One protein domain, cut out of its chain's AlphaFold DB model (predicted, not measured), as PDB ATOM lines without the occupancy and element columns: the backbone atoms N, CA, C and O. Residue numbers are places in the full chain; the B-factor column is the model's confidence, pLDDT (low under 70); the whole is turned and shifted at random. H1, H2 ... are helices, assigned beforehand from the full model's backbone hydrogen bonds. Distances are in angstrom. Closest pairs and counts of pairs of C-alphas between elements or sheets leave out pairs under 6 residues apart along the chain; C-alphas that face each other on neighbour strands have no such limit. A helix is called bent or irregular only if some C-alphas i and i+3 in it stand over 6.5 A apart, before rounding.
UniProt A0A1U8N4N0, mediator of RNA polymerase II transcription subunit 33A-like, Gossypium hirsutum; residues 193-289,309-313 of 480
ATOM      1  N   ASP A 193     -25.670 -55.843  -1.056       56.19
ATOM      2  CA  ASP A 193     -24.518 -55.186  -0.422       56.19
ATOM      3  C   ASP A 193     -23.234 -55.274  -1.259       56.19
ATOM      4  O   ASP A 193     -22.363 -54.412  -1.161       56.19
ATOM      5  N   LEU A 194     -23.119 -56.290  -2.123       63.44
ATOM      6  CA  LEU A 194     -21.947 -56.495  -2.981       63.44
ATOM      7  C   LEU A 194     -21.792 -55.400  -4.046       63.44
ATOM      8  O   LEU A 194     -20.700 -55.228  -4.586       63.44
ATOM      9  N   TRP A 195     -22.876 -54.677  -4.332       73.19
ATOM     10  CA  TRP A 195     -22.966 -53.702  -5.418       73.19
ATOM     11  C   TRP A 195     -23.103 -52.259  -4.918       73.19
ATOM     12  O   TRP A 195     -23.186 -51.347  -5.734       73.19
ATOM     13  N   LEU A 196     -23.073 -52.026  -3.600       75.12
ATOM     14  CA  LEU A 196     -23.055 -50.676  -3.014       75.12
ATOM     15  C   LEU A 196     -21.897 -49.800  -3.536       75.12
ATOM     16  O   LEU A 196     -22.124 -48.609  -3.755       75.12
ATOM     17  N   PRO A 197     -20.685 -50.333  -3.809       79.81
ATOM     18  CA  PRO A 197     -19.626 -49.527  -4.412       79.81
ATOM     19  C   PRO A 197     -19.974 -48.999  -5.810       79.81
ATOM     20  O   PRO A 197     -19.538 -47.904  -6.157       79.81
ATOM     21  N   LEU A 198     -20.786 -49.729  -6.590       83.62
ATOM     22  CA  LEU A 198     -21.289 -49.222  -7.871       83.62
ATOM     23  C   LEU A 198     -22.225 -48.037  -7.651       83.62
ATOM     24  O   LEU A 198     -22.102 -47.052  -8.363       83.62
ATOM     25  N   ASP A 199     -23.111 -48.096  -6.654       83.44
ATOM     26  CA  ASP A 199     -24.035 -46.989  -6.381       83.44
ATOM     27  C   ASP A 199     -23.275 -45.688  -6.072       83.44
ATOM     28  O   ASP A 199     -23.680 -44.625  -6.528       83.44
ATOM     29  N   MET A 200     -22.154 -45.763  -5.345       80.50
ATOM     30  CA  MET A 200     -21.325 -44.587  -5.045       80.50
ATOM     31  C   MET A 200     -20.640 -44.021  -6.291       80.50
ATOM     32  O   MET A 200     -20.699 -42.818  -6.524       80.50
ATOM     33  N   VAL A 201     -20.018 -44.874  -7.109       82.62
ATOM     34  CA  VAL A 201     -19.310 -44.430  -8.321       82.62
ATOM     35  C   VAL A 201     -20.267 -43.925  -9.393       82.62
ATOM     36  O   VAL A 201     -19.946 -42.984 -10.107       82.62
ATOM     37  N   LEU A 202     -21.460 -44.509  -9.498       84.12
ATOM     38  CA  LEU A 202     -22.494 -44.008 -10.396       84.12
ATOM     39  C   LEU A 202     -22.965 -42.602 -10.005       84.12
ATOM     40  O   LEU A 202     -23.279 -41.813 -10.890       84.12
ATOM     41  N   GLU A 203     -23.010 -42.290  -8.708       79.81
ATOM     42  CA  GLU A 203     -23.347 -40.952  -8.208       79.81
ATOM     43  C   GLU A 203     -22.190 -39.962  -8.432       79.81
ATOM     44  O   GLU A 203     -22.420 -38.884  -8.975       79.81
ATOM     45  N   ASP A 204     -20.952 -40.352  -8.118       77.56
ATOM     46  CA  ASP A 204     -19.744 -39.533  -8.331       77.56
ATOM     47  C   ASP A 204     -19.501 -39.226  -9.821       77.56
ATOM     48  O   ASP A 204     -19.201 -38.098 -10.207       77.56
ATOM     49  N   ALA A 205     -19.758 -40.192 -10.707       74.00
ATOM     50  CA  ALA A 205     -19.660 -39.996 -12.154       74.00
ATOM     51  C   ALA A 205     -20.654 -38.947 -12.700       74.00
ATOM     52  O   ALA A 205     -20.487 -38.467 -13.823       74.00
ATOM     53  N   MET A 206     -21.685 -38.587 -11.926       70.56
ATOM     54  CA  MET A 206     -22.646 -37.537 -12.266       70.56
ATOM     55  C   MET A 206     -22.311 -36.167 -11.658       70.56
ATOM     56  O   MET A 206     -23.081 -35.234 -11.891       70.56
ATOM     57  N   ASP A 207     -21.217 -35.996 -10.902       58.06
ATOM     58  CA  ASP A 207     -20.954 -34.762 -10.135       58.06
ATOM     59  C   ASP A 207     -20.469 -33.543 -10.949       58.06
ATOM     60  O   ASP A 207     -19.962 -32.551 -10.426       58.06
ATOM     61  N   GLY A 208     -20.773 -33.535 -12.246       54.72
ATOM     62  CA  GLY A 208     -20.758 -32.356 -13.102       54.72
ATOM     63  C   GLY A 208     -22.035 -32.272 -13.938       54.72
ATOM     64  O   GLY A 208     -22.700 -33.269 -14.203       54.72
ATOM     65  N   TYR A 209     -22.370 -31.079 -14.440       53.41
ATOM     66  CA  TYR A 209     -23.458 -30.902 -15.420       53.41
ATOM     67  C   TYR A 209     -23.277 -31.759 -16.696       53.41
ATOM     68  O   TYR A 209     -24.206 -31.887 -17.490       53.41
ATOM     69  N   LEU A 210     -22.086 -32.335 -16.898       55.53
ATOM     70  CA  LEU A 210     -21.707 -33.209 -18.001       55.53
ATOM     71  C   LEU A 210     -20.996 -34.448 -17.441       55.53
ATOM     72  O   LEU A 210     -20.011 -34.319 -16.718       55.53
ATOM     73  N   VAL A 211     -21.464 -35.638 -17.820       58.34
ATOM     74  CA  VAL A 211     -20.747 -36.899 -17.576       58.34
ATOM     75  C   VAL A 211     -19.607 -36.985 -18.588       58.34
ATOM     76  O   VAL A 211     -19.861 -36.985 -19.795       58.34
ATOM     77  N   ASN A 212     -18.358 -37.069 -18.126       66.81
ATOM     78  CA  ASN A 212     -17.236 -37.384 -19.010       66.81
ATOM     79  C   ASN A 212     -17.364 -38.845 -19.460       66.81
ATOM     80  O   ASN A 212     -17.022 -39.758 -18.714       66.81
ATOM     81  N   THR A 213     -17.890 -39.063 -20.666       59.53
ATOM     82  CA  THR A 213     -18.270 -40.392 -21.160       59.53
ATOM     83  C   THR A 213     -17.107 -41.377 -21.167       59.53
ATOM     84  O   THR A 213     -17.288 -42.511 -20.742       59.53
ATOM     85  N   THR A 214     -15.918 -40.952 -21.605       69.50
ATOM     86  CA  THR A 214     -14.739 -41.829 -21.705       69.50
ATOM     87  C   THR A 214     -14.259 -42.245 -20.316       69.50
ATOM     88  O   THR A 214     -14.143 -43.429 -20.025       69.50
ATOM     89  N   SER A 215     -14.108 -41.272 -19.415       75.75
ATOM     90  CA  SER A 215     -13.659 -41.519 -18.043       75.75
ATOM     91  C   SER A 215     -14.676 -42.330 -17.234       75.75
ATOM     92  O   SER A 215     -14.295 -43.244 -16.512       75.75
ATOM     93  N   ALA A 216     -15.974 -42.056 -17.385       75.88
ATOM     94  CA  ALA A 216     -17.018 -42.802 -16.690       75.88
ATOM     95  C   ALA A 216     -17.055 -44.272 -17.134       75.88
ATOM     96  O   ALA A 216     -17.168 -45.160 -16.292       75.88
ATOM     97  N   VAL A 217     -16.925 -44.545 -18.438       83.25
ATOM     98  CA  VAL A 217     -16.871 -45.921 -18.952       83.25
ATOM     99  C   VAL A 217     -15.640 -46.654 -18.418       83.25
ATOM    100  O   VAL A 217     -15.787 -47.762 -17.906       83.25
ATOM    101  N   GLU A 218     -14.457 -46.040 -18.450       84.88
ATOM    102  CA  GLU A 218     -13.217 -46.642 -17.937       84.88
ATOM    103  C   GLU A 218     -13.293 -46.940 -16.431       84.88
ATOM    104  O   GLU A 218     -13.039 -48.071 -16.009       84.88
ATOM    105  N   ILE A 219     -13.719 -45.959 -15.622       81.69
ATOM    106  CA  ILE A 219     -13.841 -46.090 -14.161       81.69
ATOM    107  C   ILE A 219     -14.827 -47.206 -13.801       81.69
ATOM    108  O   ILE A 219     -14.525 -48.073 -12.979       81.69
ATOM    109  N   ILE A 220     -16.007 -47.214 -14.425       87.56
ATOM    110  CA  ILE A 220     -17.057 -48.188 -14.110       87.56
ATOM    111  C   ILE A 220     -16.659 -49.578 -14.611       87.56
ATOM    112  O   ILE A 220     -16.896 -50.565 -13.914       87.56
ATOM    113  N   THR A 221     -16.003 -49.680 -15.769       89.56
ATOM    114  CA  THR A 221     -15.467 -50.946 -16.290       89.56
ATOM    115  C   THR A 221     -14.404 -51.518 -15.353       89.56
ATOM    116  O   THR A 221     -14.496 -52.684 -14.959       89.56
ATOM    117  N   GLY A 222     -13.435 -50.700 -14.933       85.19
ATOM    118  CA  GLY A 222     -12.391 -51.092 -13.984       85.19
ATOM    119  C   GLY A 222     -12.960 -51.528 -12.633       85.19
ATOM    120  O   GLY A 222     -12.613 -52.599 -12.121       85.19
ATOM    121  N   LEU A 223     -13.912 -50.764 -12.087       84.56
ATOM    122  CA  LEU A 223     -14.598 -51.124 -10.848       84.56
ATOM    123  C   LEU A 223     -15.405 -52.417 -11.002       84.56
ATOM    124  O   LEU A 223     -15.361 -53.268 -10.120       84.56
ATOM    125  N   THR A 224     -16.104 -52.607 -12.120       88.50
ATOM    126  CA  THR A 224     -16.906 -53.813 -12.371       88.50
ATOM    127  C   THR A 224     -16.027 -55.060 -12.416       88.50
ATOM    128  O   THR A 224     -16.350 -56.053 -11.766       88.50
ATOM    129  N   LYS A 225     -14.878 -55.002 -13.105       86.62
ATOM    130  CA  LYS A 225     -13.885 -56.091 -13.109       86.62
ATOM    131  C   LYS A 225     -13.347 -56.363 -11.708       86.62
ATOM    132  O   LYS A 225     -13.257 -57.514 -11.290       86.62
ATOM    133  N   THR A 226     -13.045 -55.303 -10.965       79.50
ATOM    134  CA  THR A 226     -12.528 -55.400  -9.597       79.50
ATOM    135  C   THR A 226     -13.553 -56.041  -8.663       79.50
ATOM    136  O   THR A 226     -13.230 -56.991  -7.955       79.50
ATOM    137  N   LEU A 227     -14.811 -55.599  -8.704       76.81
ATOM    138  CA  LEU A 227     -15.900 -56.174  -7.915       76.81
ATOM    139  C   LEU A 227     -16.187 -57.621  -8.313       76.81
ATOM    140  O   LEU A 227     -16.376 -58.456  -7.431       76.81
ATOM    141  N   GLN A 228     -16.169 -57.940  -9.609       87.12
ATOM    142  CA  GLN A 228     -16.331 -59.309 -10.097       87.12
ATOM    143  C   GLN A 228     -15.217 -60.220  -9.567       87.12
ATOM    144  O   GLN A 228     -15.507 -61.303  -9.053       87.12
ATOM    145  N   ALA A 229     -13.963 -59.761  -9.605       79.69
ATOM    146  CA  ALA A 229     -12.810 -60.508  -9.112       79.69
ATOM    147  C   ALA A 229     -12.834 -60.673  -7.583       79.69
ATOM    148  O   ALA A 229     -12.591 -61.763  -7.070       79.69
ATOM    149  N   ILE A 230     -13.173 -59.607  -6.849       71.06
ATOM    150  CA  ILE A 230     -13.268 -59.601  -5.384       71.06
ATOM    151  C   ILE A 230     -14.412 -60.500  -4.895       71.06
ATOM    152  O   ILE A 230     -14.287 -61.187  -3.875       71.06
ATOM    153  N   ASN A 231     -15.546 -60.486  -5.590       73.62
ATOM    154  CA  ASN A 231     -16.735 -61.232  -5.187       73.62
ATOM    155  C   ASN A 231     -16.782 -62.651  -5.762       73.62
ATOM    156  O   ASN A 231     -17.597 -63.445  -5.298       73.62
ATOM    157  N   GLY A 232     -15.912 -62.983  -6.723       73.06
ATOM    158  CA  GLY A 232     -15.898 -64.284  -7.391       73.06
ATOM    159  C   GLY A 232     -17.200 -64.574  -8.142       73.06
ATOM    160  O   GLY A 232     -17.599 -65.732  -8.259       73.06
ATOM    161  N   THR A 233     -17.906 -63.537  -8.598       80.56
ATOM    162  CA  THR A 233     -19.199 -63.683  -9.273       80.56
ATOM    163  C   THR A 233     -19.007 -64.132 -10.717       80.56
ATOM    164  O   THR A 233     -18.023 -63.796 -11.379       80.56
ATOM    165  N   ASN A 234     -19.962 -64.902 -11.236       87.06
ATOM    166  CA  ASN A 234     -20.024 -65.154 -12.674       87.06
ATOM    167  C   ASN A 234     -20.406 -63.852 -13.415       87.06
ATOM    168  O   ASN A 234     -20.854 -62.881 -12.802       87.06
ATOM    169  N   TRP A 235     -20.219 -63.809 -14.735       90.69
ATOM    170  CA  TRP A 235     -20.559 -62.612 -15.512       90.69
ATOM    171  C   TRP A 235     -22.063 -62.318 -15.508       90.69
ATOM    172  O   TRP A 235     -22.438 -61.153 -15.546       90.69
ATOM    173  N   HIS A 236     -22.912 -63.340 -15.374       91.94
ATOM    174  CA  HIS A 236     -24.363 -63.182 -15.260       91.94
ATOM    175  C   HIS A 236     -24.754 -62.320 -14.047       91.94
ATOM    176  O   HIS A 236     -25.426 -61.302 -14.200       91.94
ATOM    177  N   ASP A 237     -24.285 -62.691 -12.855       88.50
ATOM    178  CA  ASP A 237     -24.511 -61.985 -11.592       88.50
ATOM    179  C   ASP A 237     -23.905 -60.577 -11.640       88.50
ATOM    180  O   ASP A 237     -24.480 -59.638 -11.093       88.50
ATOM    181  N   THR A 238     -22.759 -60.419 -12.311       91.00
ATOM    182  CA  THR A 238     -22.094 -59.123 -12.487       91.00
ATOM    183  C   THR A 238     -22.893 -58.181 -13.379       91.00
ATOM    184  O   THR A 238     -23.130 -57.037 -12.994       91.00
ATOM    185  N   PHE A 239     -23.364 -58.646 -14.539       94.00
ATOM    186  CA  PHE A 239     -24.225 -57.841 -15.404       94.00
ATOM    187  C   PHE A 239     -25.547 -57.514 -14.715       94.00
ATOM    188  O   PHE A 239     -25.982 -56.364 -14.748       94.00
ATOM    189  N   LEU A 240     -26.160 -58.486 -14.036       92.69
ATOM    190  CA  LEU A 240     -27.387 -58.258 -13.277       92.69
ATOM    191  C   LEU A 240     -27.179 -57.199 -12.182       92.69
ATOM    192  O   LEU A 240     -27.987 -56.281 -12.060       92.69
ATOM    193  N   GLY A 241     -26.077 -57.283 -11.430       90.50
ATOM    194  CA  GLY A 241     -25.697 -56.299 -10.416       90.50
ATOM    195  C   GLY A 241     -25.497 -54.895 -10.987       90.50
ATOM    196  O   GLY A 241     -26.010 -53.927 -10.424       90.50
ATOM    197  N   LEU A 242     -24.833 -54.786 -12.142       93.06
ATOM    198  CA  LEU A 242     -24.615 -53.520 -12.847       93.06
ATOM    199  C   LEU A 242     -25.939 -52.866 -13.279       93.06
ATOM    200  O   LEU A 242     -26.158 -51.672 -13.038       93.06
ATOM    201  N   TRP A 243     -26.854 -53.651 -13.859       94.44
ATOM    202  CA  TRP A 243     -28.181 -53.169 -14.251       94.44
ATOM    203  C   TRP A 243     -29.024 -52.760 -13.044       94.44
ATOM    204  O   TRP A 243     -29.649 -51.702 -13.075       94.44
ATOM    205  N   ILE A 244     -29.013 -53.549 -11.966       91.69
ATOM    206  CA  ILE A 244     -29.736 -53.228 -10.729       91.69
ATOM    207  C   ILE A 244     -29.205 -51.933 -10.104       91.69
ATOM    208  O   ILE A 244     -30.009 -51.070  -9.764       91.69
ATOM    209  N   ALA A 245     -27.884 -51.753  -9.996       90.75
ATOM    210  CA  ALA A 245     -27.284 -50.527  -9.460       90.75
ATOM    211  C   ALA A 245     -27.706 -49.287 -10.268       90.75
ATOM    212  O   ALA A 245     -28.157 -48.281  -9.719       90.75
ATOM    213  N   SER A 246     -27.684 -49.403 -11.592       90.62
ATOM    214  CA  SER A 246     -28.061 -48.316 -12.501       90.62
ATOM    215  C   SER A 246     -29.558 -48.010 -12.486       90.62
ATOM    216  O   SER A 246     -29.964 -46.855 -12.581       90.62
ATOM    217  N   LEU A 247     -30.407 -49.028 -12.325       91.06
ATOM    218  CA  LEU A 247     -31.846 -48.835 -12.143       91.06
ATOM    219  C   LEU A 247     -32.156 -48.180 -10.798       91.06
ATOM    220  O   LEU A 247     -32.968 -47.259 -10.757       91.06
ATOM    221  N   ARG A 248     -31.473 -48.583  -9.718       89.31
ATOM    222  CA  ARG A 248     -31.583 -47.918  -8.409       89.31
ATOM    223  C   ARG A 248     -31.206 -46.442  -8.504       89.31
ATOM    224  O   ARG A 248     -31.899 -45.620  -7.912       89.31
ATOM    225  N   LEU A 249     -30.182 -46.101  -9.291       86.56
ATOM    226  CA  LEU A 249     -29.800 -44.714  -9.561       86.56
ATOM    227  C   LEU A 249     -30.946 -43.916 -10.200       86.56
ATOM    228  O   LEU A 249     -31.286 -42.829  -9.737       86.56
ATOM    229  N   VAL A 250     -31.573 -44.463 -11.248       86.38
ATOM    230  CA  VAL A 250     -32.694 -43.814 -11.953       86.38
ATOM    231  C   VAL A 250     -33.926 -43.684 -11.061       86.38
ATOM    232  O   VAL A 250     -34.600 -42.656 -11.100       86.38
ATOM    233  N   GLN A 251     -34.216 -44.705 -10.256       82.62
ATOM    234  CA  GLN A 251     -35.386 -44.745  -9.383       82.62
ATOM    235  C   GLN A 251     -35.244 -43.955  -8.082       82.62
ATOM    236  O   GLN A 251     -36.212 -43.836  -7.333       82.62
ATOM    237  N   ARG A 252     -34.059 -43.420  -7.784       75.06
ATOM    238  CA  ARG A 252     -33.820 -42.699  -6.538       75.06
ATOM    239  C   ARG A 252     -34.615 -41.389  -6.505       75.06
ATOM    240  O   ARG A 252     -34.203 -40.379  -7.083       75.06
ATOM    241  N   GLU A 253     -35.746 -41.401  -5.804       57.19
ATOM    242  CA  GLU A 253     -36.472 -40.192  -5.412       57.19
ATOM    243  C   GLU A 253     -35.641 -39.444  -4.354       57.19
ATOM    244  O   GLU A 253     -35.259 -40.009  -3.327       57.19
ATOM    245  N   ARG A 254     -35.291 -38.183  -4.628       55.94
ATOM    246  CA  ARG A 254     -34.655 -37.291  -3.650       55.94
ATOM    247  C   ARG A 254     -35.719 -36.322  -3.146       55.94
ATOM    248  O   ARG A 254     -36.209 -35.506  -3.924       55.94
ATOM    249  N   ASP A 255     -36.031 -36.425  -1.858       45.97
ATOM    250  CA  ASP A 255     -36.689 -35.376  -1.081       45.97
ATOM    251  C   ASP A 255     -35.652 -34.757  -0.121       45.97
ATOM    252  O   ASP A 255     -35.045 -35.495   0.662       45.97
ATOM    253  N   PRO A 256     -35.414 -33.431  -0.148       51.75
ATOM    254  CA  PRO A 256     -36.052 -32.437  -1.011       51.75
ATOM    255  C   PRO A 256     -35.586 -32.523  -2.473       51.75
ATOM    256  O   PRO A 256     -34.519 -33.064  -2.770       51.75
ATOM    257  N   ILE A 257     -36.403 -31.948  -3.364       53.22
ATOM    258  CA  ILE A 257     -36.141 -31.817  -4.802       53.22
ATOM    259  C   ILE A 257     -34.717 -31.296  -5.015       53.22
ATOM    260  O   ILE A 257     -34.319 -30.253  -4.496       53.22
ATOM    261  N   GLU A 258     -33.959 -32.076  -5.769       53.22
ATOM    262  CA  GLU A 258     -32.559 -31.870  -6.106       53.22
ATOM    263  C   GLU A 258     -32.360 -30.544  -6.856       53.22
ATOM    264  O   GLU A 258     -32.475 -30.486  -8.075       53.22
ATOM    265  N   GLY A 259     -32.076 -29.468  -6.115       53.50
ATOM    266  CA  GLY A 259     -31.751 -28.150  -6.660       53.50
ATOM    267  C   GLY A 259     -32.765 -27.599  -7.685       53.50
ATOM    268  O   GLY A 259     -33.872 -28.109  -7.847       53.50
ATOM    269  N   PRO A 260     -32.418 -26.522  -8.404       47.47
ATOM    270  CA  PRO A 260     -33.284 -25.943  -9.435       47.47
ATOM    271  C   PRO A 260     -33.366 -26.773 -10.737       47.47
ATOM    272  O   PRO A 260     -34.129 -26.399 -11.626       47.47
ATOM    273  N   MET A 261     -32.606 -27.872 -10.883       48.44
ATOM    274  CA  MET A 261     -32.554 -28.677 -12.114       48.44
ATOM    275  C   MET A 261     -32.530 -30.192 -11.818       48.44
ATOM    276  O   MET A 261     -31.522 -30.691 -11.317       48.44
ATOM    277  N   PRO A 262     -33.591 -30.948 -12.163       55.78
ATOM    278  CA  PRO A 262     -33.641 -32.393 -11.942       55.78
ATOM    279  C   PRO A 262     -32.615 -33.139 -12.817       55.78
ATOM    280  O   PRO A 262     -32.632 -33.007 -14.039       55.78
ATOM    281  N   ARG A 263     -31.762 -33.987 -12.215       71.94
ATOM    282  CA  ARG A 263     -30.709 -34.769 -12.910       71.94
ATOM    283  C   ARG A 263     -31.229 -36.019 -13.651       71.94
ATOM    284  O   ARG A 263     -30.450 -36.914 -13.981       71.94
ATOM    285  N   LEU A 264     -32.537 -36.124 -13.906       77.31
ATOM    286  CA  LEU A 264     -33.150 -37.337 -14.471       77.31
ATOM    287  C   LEU A 264     -32.549 -37.715 -15.833       77.31
ATOM    288  O   LEU A 264     -32.252 -38.885 -16.060       77.31
ATOM    289  N   ASP A 265     -32.322 -36.731 -16.704       76.56
ATOM    290  CA  ASP A 265     -31.720 -36.954 -18.024       76.56
ATOM    291  C   ASP A 265     -30.308 -37.548 -17.906       76.56
ATOM    292  O   ASP A 265     -29.956 -38.475 -18.636       76.56
ATOM    293  N   THR A 266     -29.521 -37.079 -16.934       78.31
ATOM    294  CA  THR A 266     -28.180 -37.600 -16.643       78.31
ATOM    295  C   THR A 266     -28.242 -39.041 -16.147       78.31
ATOM    296  O   THR A 266     -27.521 -39.894 -16.655       78.31
ATOM    297  N   ARG A 267     -29.154 -39.352 -15.219       83.75
ATOM    298  CA  ARG A 267     -29.346 -40.719 -14.700       83.75
ATOM    299  C   ARG A 267     -29.795 -41.686 -15.797       83.75
ATOM    300  O   ARG A 267     -29.313 -42.816 -15.870       83.75
ATOM    301  N   LEU A 268     -30.683 -41.242 -16.688       84.56
ATOM    302  CA  LEU A 268     -31.102 -42.021 -17.856       84.56
ATOM    303  C   LEU A 268     -29.957 -42.209 -18.855       84.56
ATOM    304  O   LEU A 268     -29.833 -43.290 -19.423       84.56
ATOM    305  N   CYS A 269     -29.101 -41.202 -19.045       84.50
ATOM    306  CA  CYS A 269     -27.890 -41.323 -19.856       84.50
ATOM    307  C   CYS A 269     -26.910 -42.343 -19.254       84.50
ATOM    308  O   CYS A 269     -26.381 -43.187 -19.978       84.50
ATOM    309  N   MET A 270     -26.729 -42.338 -17.930       85.88
ATOM    310  CA  MET A 270     -25.931 -43.354 -17.240       85.88
ATOM    311  C   MET A 270     -26.473 -44.760 -17.523       85.88
ATOM    312  O   MET A 270     -25.720 -45.621 -17.972       85.88
ATOM    313  N   LEU A 271     -27.785 -44.973 -17.364       89.62
ATOM    314  CA  LEU A 271     -28.432 -46.269 -17.590       89.62
ATOM    315  C   LEU A 271     -28.412 -46.726 -19.061       89.62
ATOM    316  O   LEU A 271     -28.071 -47.869 -19.344       89.62
ATOM    317  N   LEU A 272     -28.837 -45.878 -19.998       88.44
ATOM    318  CA  LEU A 272     -29.102 -46.278 -21.390       88.44
ATOM    319  C   LEU A 272     -27.906 -46.064 -22.324       88.44
ATOM    320  O   LEU A 272     -27.899 -46.595 -23.438       88.44
ATOM    321  N   SER A 273     -26.911 -45.282 -21.895       86.25
ATOM    322  CA  SER A 273     -25.725 -44.990 -22.698       86.25
ATOM    323  C   SER A 273     -24.425 -45.457 -22.069       86.25
ATOM    324  O   SER A 273     -23.715 -46.239 -22.697       86.25
ATOM    325  N   ILE A 274     -24.103 -45.018 -20.853       87.38
ATOM    326  CA  ILE A 274     -22.818 -45.373 -20.235       87.38
ATOM    327  C   ILE A 274     -22.781 -46.859 -19.883       87.38
ATOM    328  O   ILE A 274     -21.853 -47.543 -20.296       87.38
ATOM    329  N   MET A 275     -23.814 -47.405 -19.232       90.75
ATOM    330  CA  MET A 275     -23.828 -48.833 -18.876       90.75
ATOM    331  C   MET A 275     -23.749 -49.747 -20.085       90.75
ATOM    332  O   MET A 275     -23.034 -50.740 -20.076       90.75
ATOM    333  N   THR A 276     -24.464 -49.415 -21.154       87.81
ATOM    334  CA  THR A 276     -24.388 -50.183 -22.395       87.81
ATOM    335  C   THR A 276     -23.002 -50.119 -23.041       87.81
ATOM    336  O   THR A 276     -22.619 -51.082 -23.687       87.81
ATOM    337  N   LEU A 277     -22.250 -49.022 -22.877       87.00
ATOM    338  CA  LEU A 277     -20.860 -48.936 -23.345       87.00
ATOM    339  C   LEU A 277     -19.929 -49.761 -22.450       87.00
ATOM    340  O   LEU A 277     -19.167 -50.561 -22.963       87.00
ATOM    341  N   VAL A 278     -20.082 -49.678 -21.126       90.31
ATOM    342  CA  VAL A 278     -19.357 -50.538 -20.170       90.31
ATOM    343  C   VAL A 278     -19.570 -52.021 -20.492       90.31
ATOM    344  O   VAL A 278     -18.628 -52.804 -20.524       90.31
ATOM    345  N   VAL A 279     -20.812 -52.429 -20.763       92.81
ATOM    346  CA  VAL A 279     -21.130 -53.812 -21.150       92.81
ATOM    347  C   VAL A 279     -20.506 -54.176 -22.500       92.81
ATOM    348  O   VAL A 279     -20.060 -55.312 -22.656       92.81
ATOM    349  N   ALA A 280     -20.457 -53.243 -23.456       89.56
ATOM    350  CA  ALA A 280     -19.785 -53.452 -24.736       89.56
ATOM    351  C   ALA A 280     -18.286 -53.701 -24.537       89.56
ATOM    352  O   ALA A 280     -17.803 -54.745 -24.963       89.56
ATOM    353  N   ASP A 281     -17.596 -52.834 -23.794       88.56
ATOM    354  CA  ASP A 281     -16.165 -52.957 -23.493       88.56
ATOM    355  C   ASP A 281     -15.844 -54.288 -22.792       88.56
ATOM    356  O   ASP A 281     -14.886 -54.985 -23.134       88.56
ATOM    357  N   LEU A 282     -16.688 -54.693 -21.834       90.56
ATOM    358  CA  LEU A 282     -16.559 -55.974 -21.136       90.56
ATOM    359  C   LEU A 282     -16.785 -57.179 -22.055       90.56
ATOM    360  O   LEU A 282     -16.248 -58.251 -21.787       90.56
ATOM    361  N   ILE A 283     -17.597 -57.053 -23.102       88.62
ATOM    362  CA  ILE A 283     -17.785 -58.125 -24.080       88.62
ATOM    363  C   ILE A 283     -16.617 -58.130 -25.063       88.62
ATOM    364  O   ILE A 283     -16.006 -59.178 -25.232       88.62
ATOM    365  N   GLU A 284     -16.258 -56.989 -25.650       85.38
ATOM    366  CA  GLU A 284     -15.184 -56.860 -26.645       85.38
ATOM    367  C   GLU A 284     -13.826 -57.358 -26.126       85.38
ATOM    368  O   GLU A 284     -13.091 -58.013 -26.864       85.38
ATOM    369  N   GLU A 285     -13.520 -57.168 -24.840       78.94
ATOM    370  CA  GLU A 285     -12.312 -57.722 -24.215       78.94
ATOM    371  C   GLU A 285     -12.255 -59.267 -24.242       78.94
ATOM    372  O   GLU A 285     -11.175 -59.840 -24.362       78.94
ATOM    373  N   GLU A 286     -13.394 -59.972 -24.157       69.88
ATOM    374  CA  GLU A 286     -13.435 -61.436 -24.350       69.88
ATOM    375  C   GLU A 286     -13.156 -61.811 -25.809       69.88
ATOM    376  O   GLU A 286     -12.572 -62.854 -26.093       69.88
ATOM    377  N   GLU A 287     -13.595 -60.967 -26.740       64.56
ATOM    378  CA  GLU A 287     -13.547 -61.213 -28.179       64.56
ATOM    379  C   GLU A 287     -12.172 -60.932 -28.788       64.56
ATOM    380  O   GLU A 287     -11.842 -61.522 -29.815       64.56
ATOM    381  N   GLY A 288     -11.392 -60.050 -28.157       53.06
ATOM    382  CA  GLY A 288     -10.047 -59.657 -28.574       53.06
ATOM    383  C   GLY A 288      -8.902 -60.464 -27.952       53.06
ATOM    384  O   GLY A 288      -7.757 -60.284 -28.365       53.06
ATOM    385  N   ALA A 289      -9.166 -61.346 -26.981       46.28
ATOM    386  CA  ALA A 289      -8.132 -62.201 -26.403       46.28
ATOM    387  C   ALA A 289      -7.712 -63.282 -27.424       46.28
ATOM    388  O   ALA A 289      -8.564 -64.079 -27.832       46.28
ATOM    389  N   ARG A 309     -20.235 -66.817 -27.272       61.66
ATOM    390  CA  ARG A 309     -19.279 -66.135 -26.394       61.66
ATOM    391  C   ARG A 309     -19.880 -66.065 -24.997       61.66
ATOM    392  O   ARG A 309     -21.039 -65.663 -24.842       61.66
ATOM    393  N   LYS A 310     -19.131 -66.531 -23.999       81.56
ATOM    394  CA  LYS A 310     -19.676 -66.860 -22.683       81.56
ATOM    395  C   LYS A 310     -20.289 -65.618 -22.032       81.56
ATOM    396  O   LYS A 310     -21.398 -65.707 -21.513       81.56
ATOM    397  N   ARG A 311     -19.657 -64.441 -22.177       86.75
ATOM    398  CA  ARG A 311     -20.186 -63.181 -21.625       86.75
ATOM    399  C   ARG A 311     -21.455 -62.705 -22.333       86.75
ATOM    400  O   ARG A 311     -22.347 -62.196 -21.663       86.75
ATOM    401  N   ARG A 312     -21.612 -62.912 -23.648       88.50
ATOM    402  CA  ARG A 312     -22.865 -62.557 -24.357       88.50
ATOM    403  C   ARG A 312     -24.046 -63.407 -23.886       88.50
ATOM    404  O   ARG A 312     -25.142 -62.885 -23.692       88.50
ATOM    405  N   ALA A 313     -23.829 -64.704 -23.673       90.12
ATOM    406  CA  ALA A 313     -24.857 -65.591 -23.122       90.12
ATOM    407  C   ALA A 313     -25.219 -65.214 -21.672       90.12
ATOM    408  O   ALA A 313     -26.398 -65.192 -21.299       90.12
TER     409      ALA A 313
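AT A GLANCE: This is residues 193 to 289 and 309 to 313 of the 480 residues of the protein "mediator of RNA polymerase II transcription subunit 33A-like" of Gossypium hirsutum (UniProt A0A1U8N4N0). Two helical hairpins, H1 with H2 and H3 with H4, pack crosswise on each other; residues 255 to 260 stick out. The 102 printed residues hold five named helices, H1 to H5, and no named strand: all helix. The whole is compact, radius of gyration of the C-alphas 14.1 A, spanning 47 by 27 by 20 A.

HOW THE PARTS SIT: Start at H1, residues 193 to 204, irregular, with C-alphas 194 and 197 7.5 A apart; it forms a hairpin with H2, residues 213 to 231, at 14 degrees. Next find the hairpin of H3, residues 235 to 251, and H4, residues 264 to 287, at 11 degrees. H2 touches H4 with residues 213 to 221 alone, at a steep tilt of 63 degrees; the closest C-alphas, Val 217 and Val 278, are 5.4 A apart. H5, residues 310 to 313, only just touches H4, with 3 pairs of C-alphas within 8 A, the closest Ile 283 and Arg 311, 6.1 A. Every O i to N i+4 pair is within hydrogen-bond range in H2 and H3, 6 of 8 in H1, 17 of 20 in H4.

IN THESE COORDINATES: Find C-alpha 193 at (-24.518, -55.186, -0.422), where H1 begins, and C-alpha 313 at (-24.857, -65.591, -23.122), where H5 ends. H4 measures 33.8 A.

THE WHOLE: Residues 290 to 308 are cut out, a gap of 11.8 A between C-alphas 289 and 309. The link from H3 to H4 is long; pLDDT is under 70 at 25 residues, among them 253 to 262.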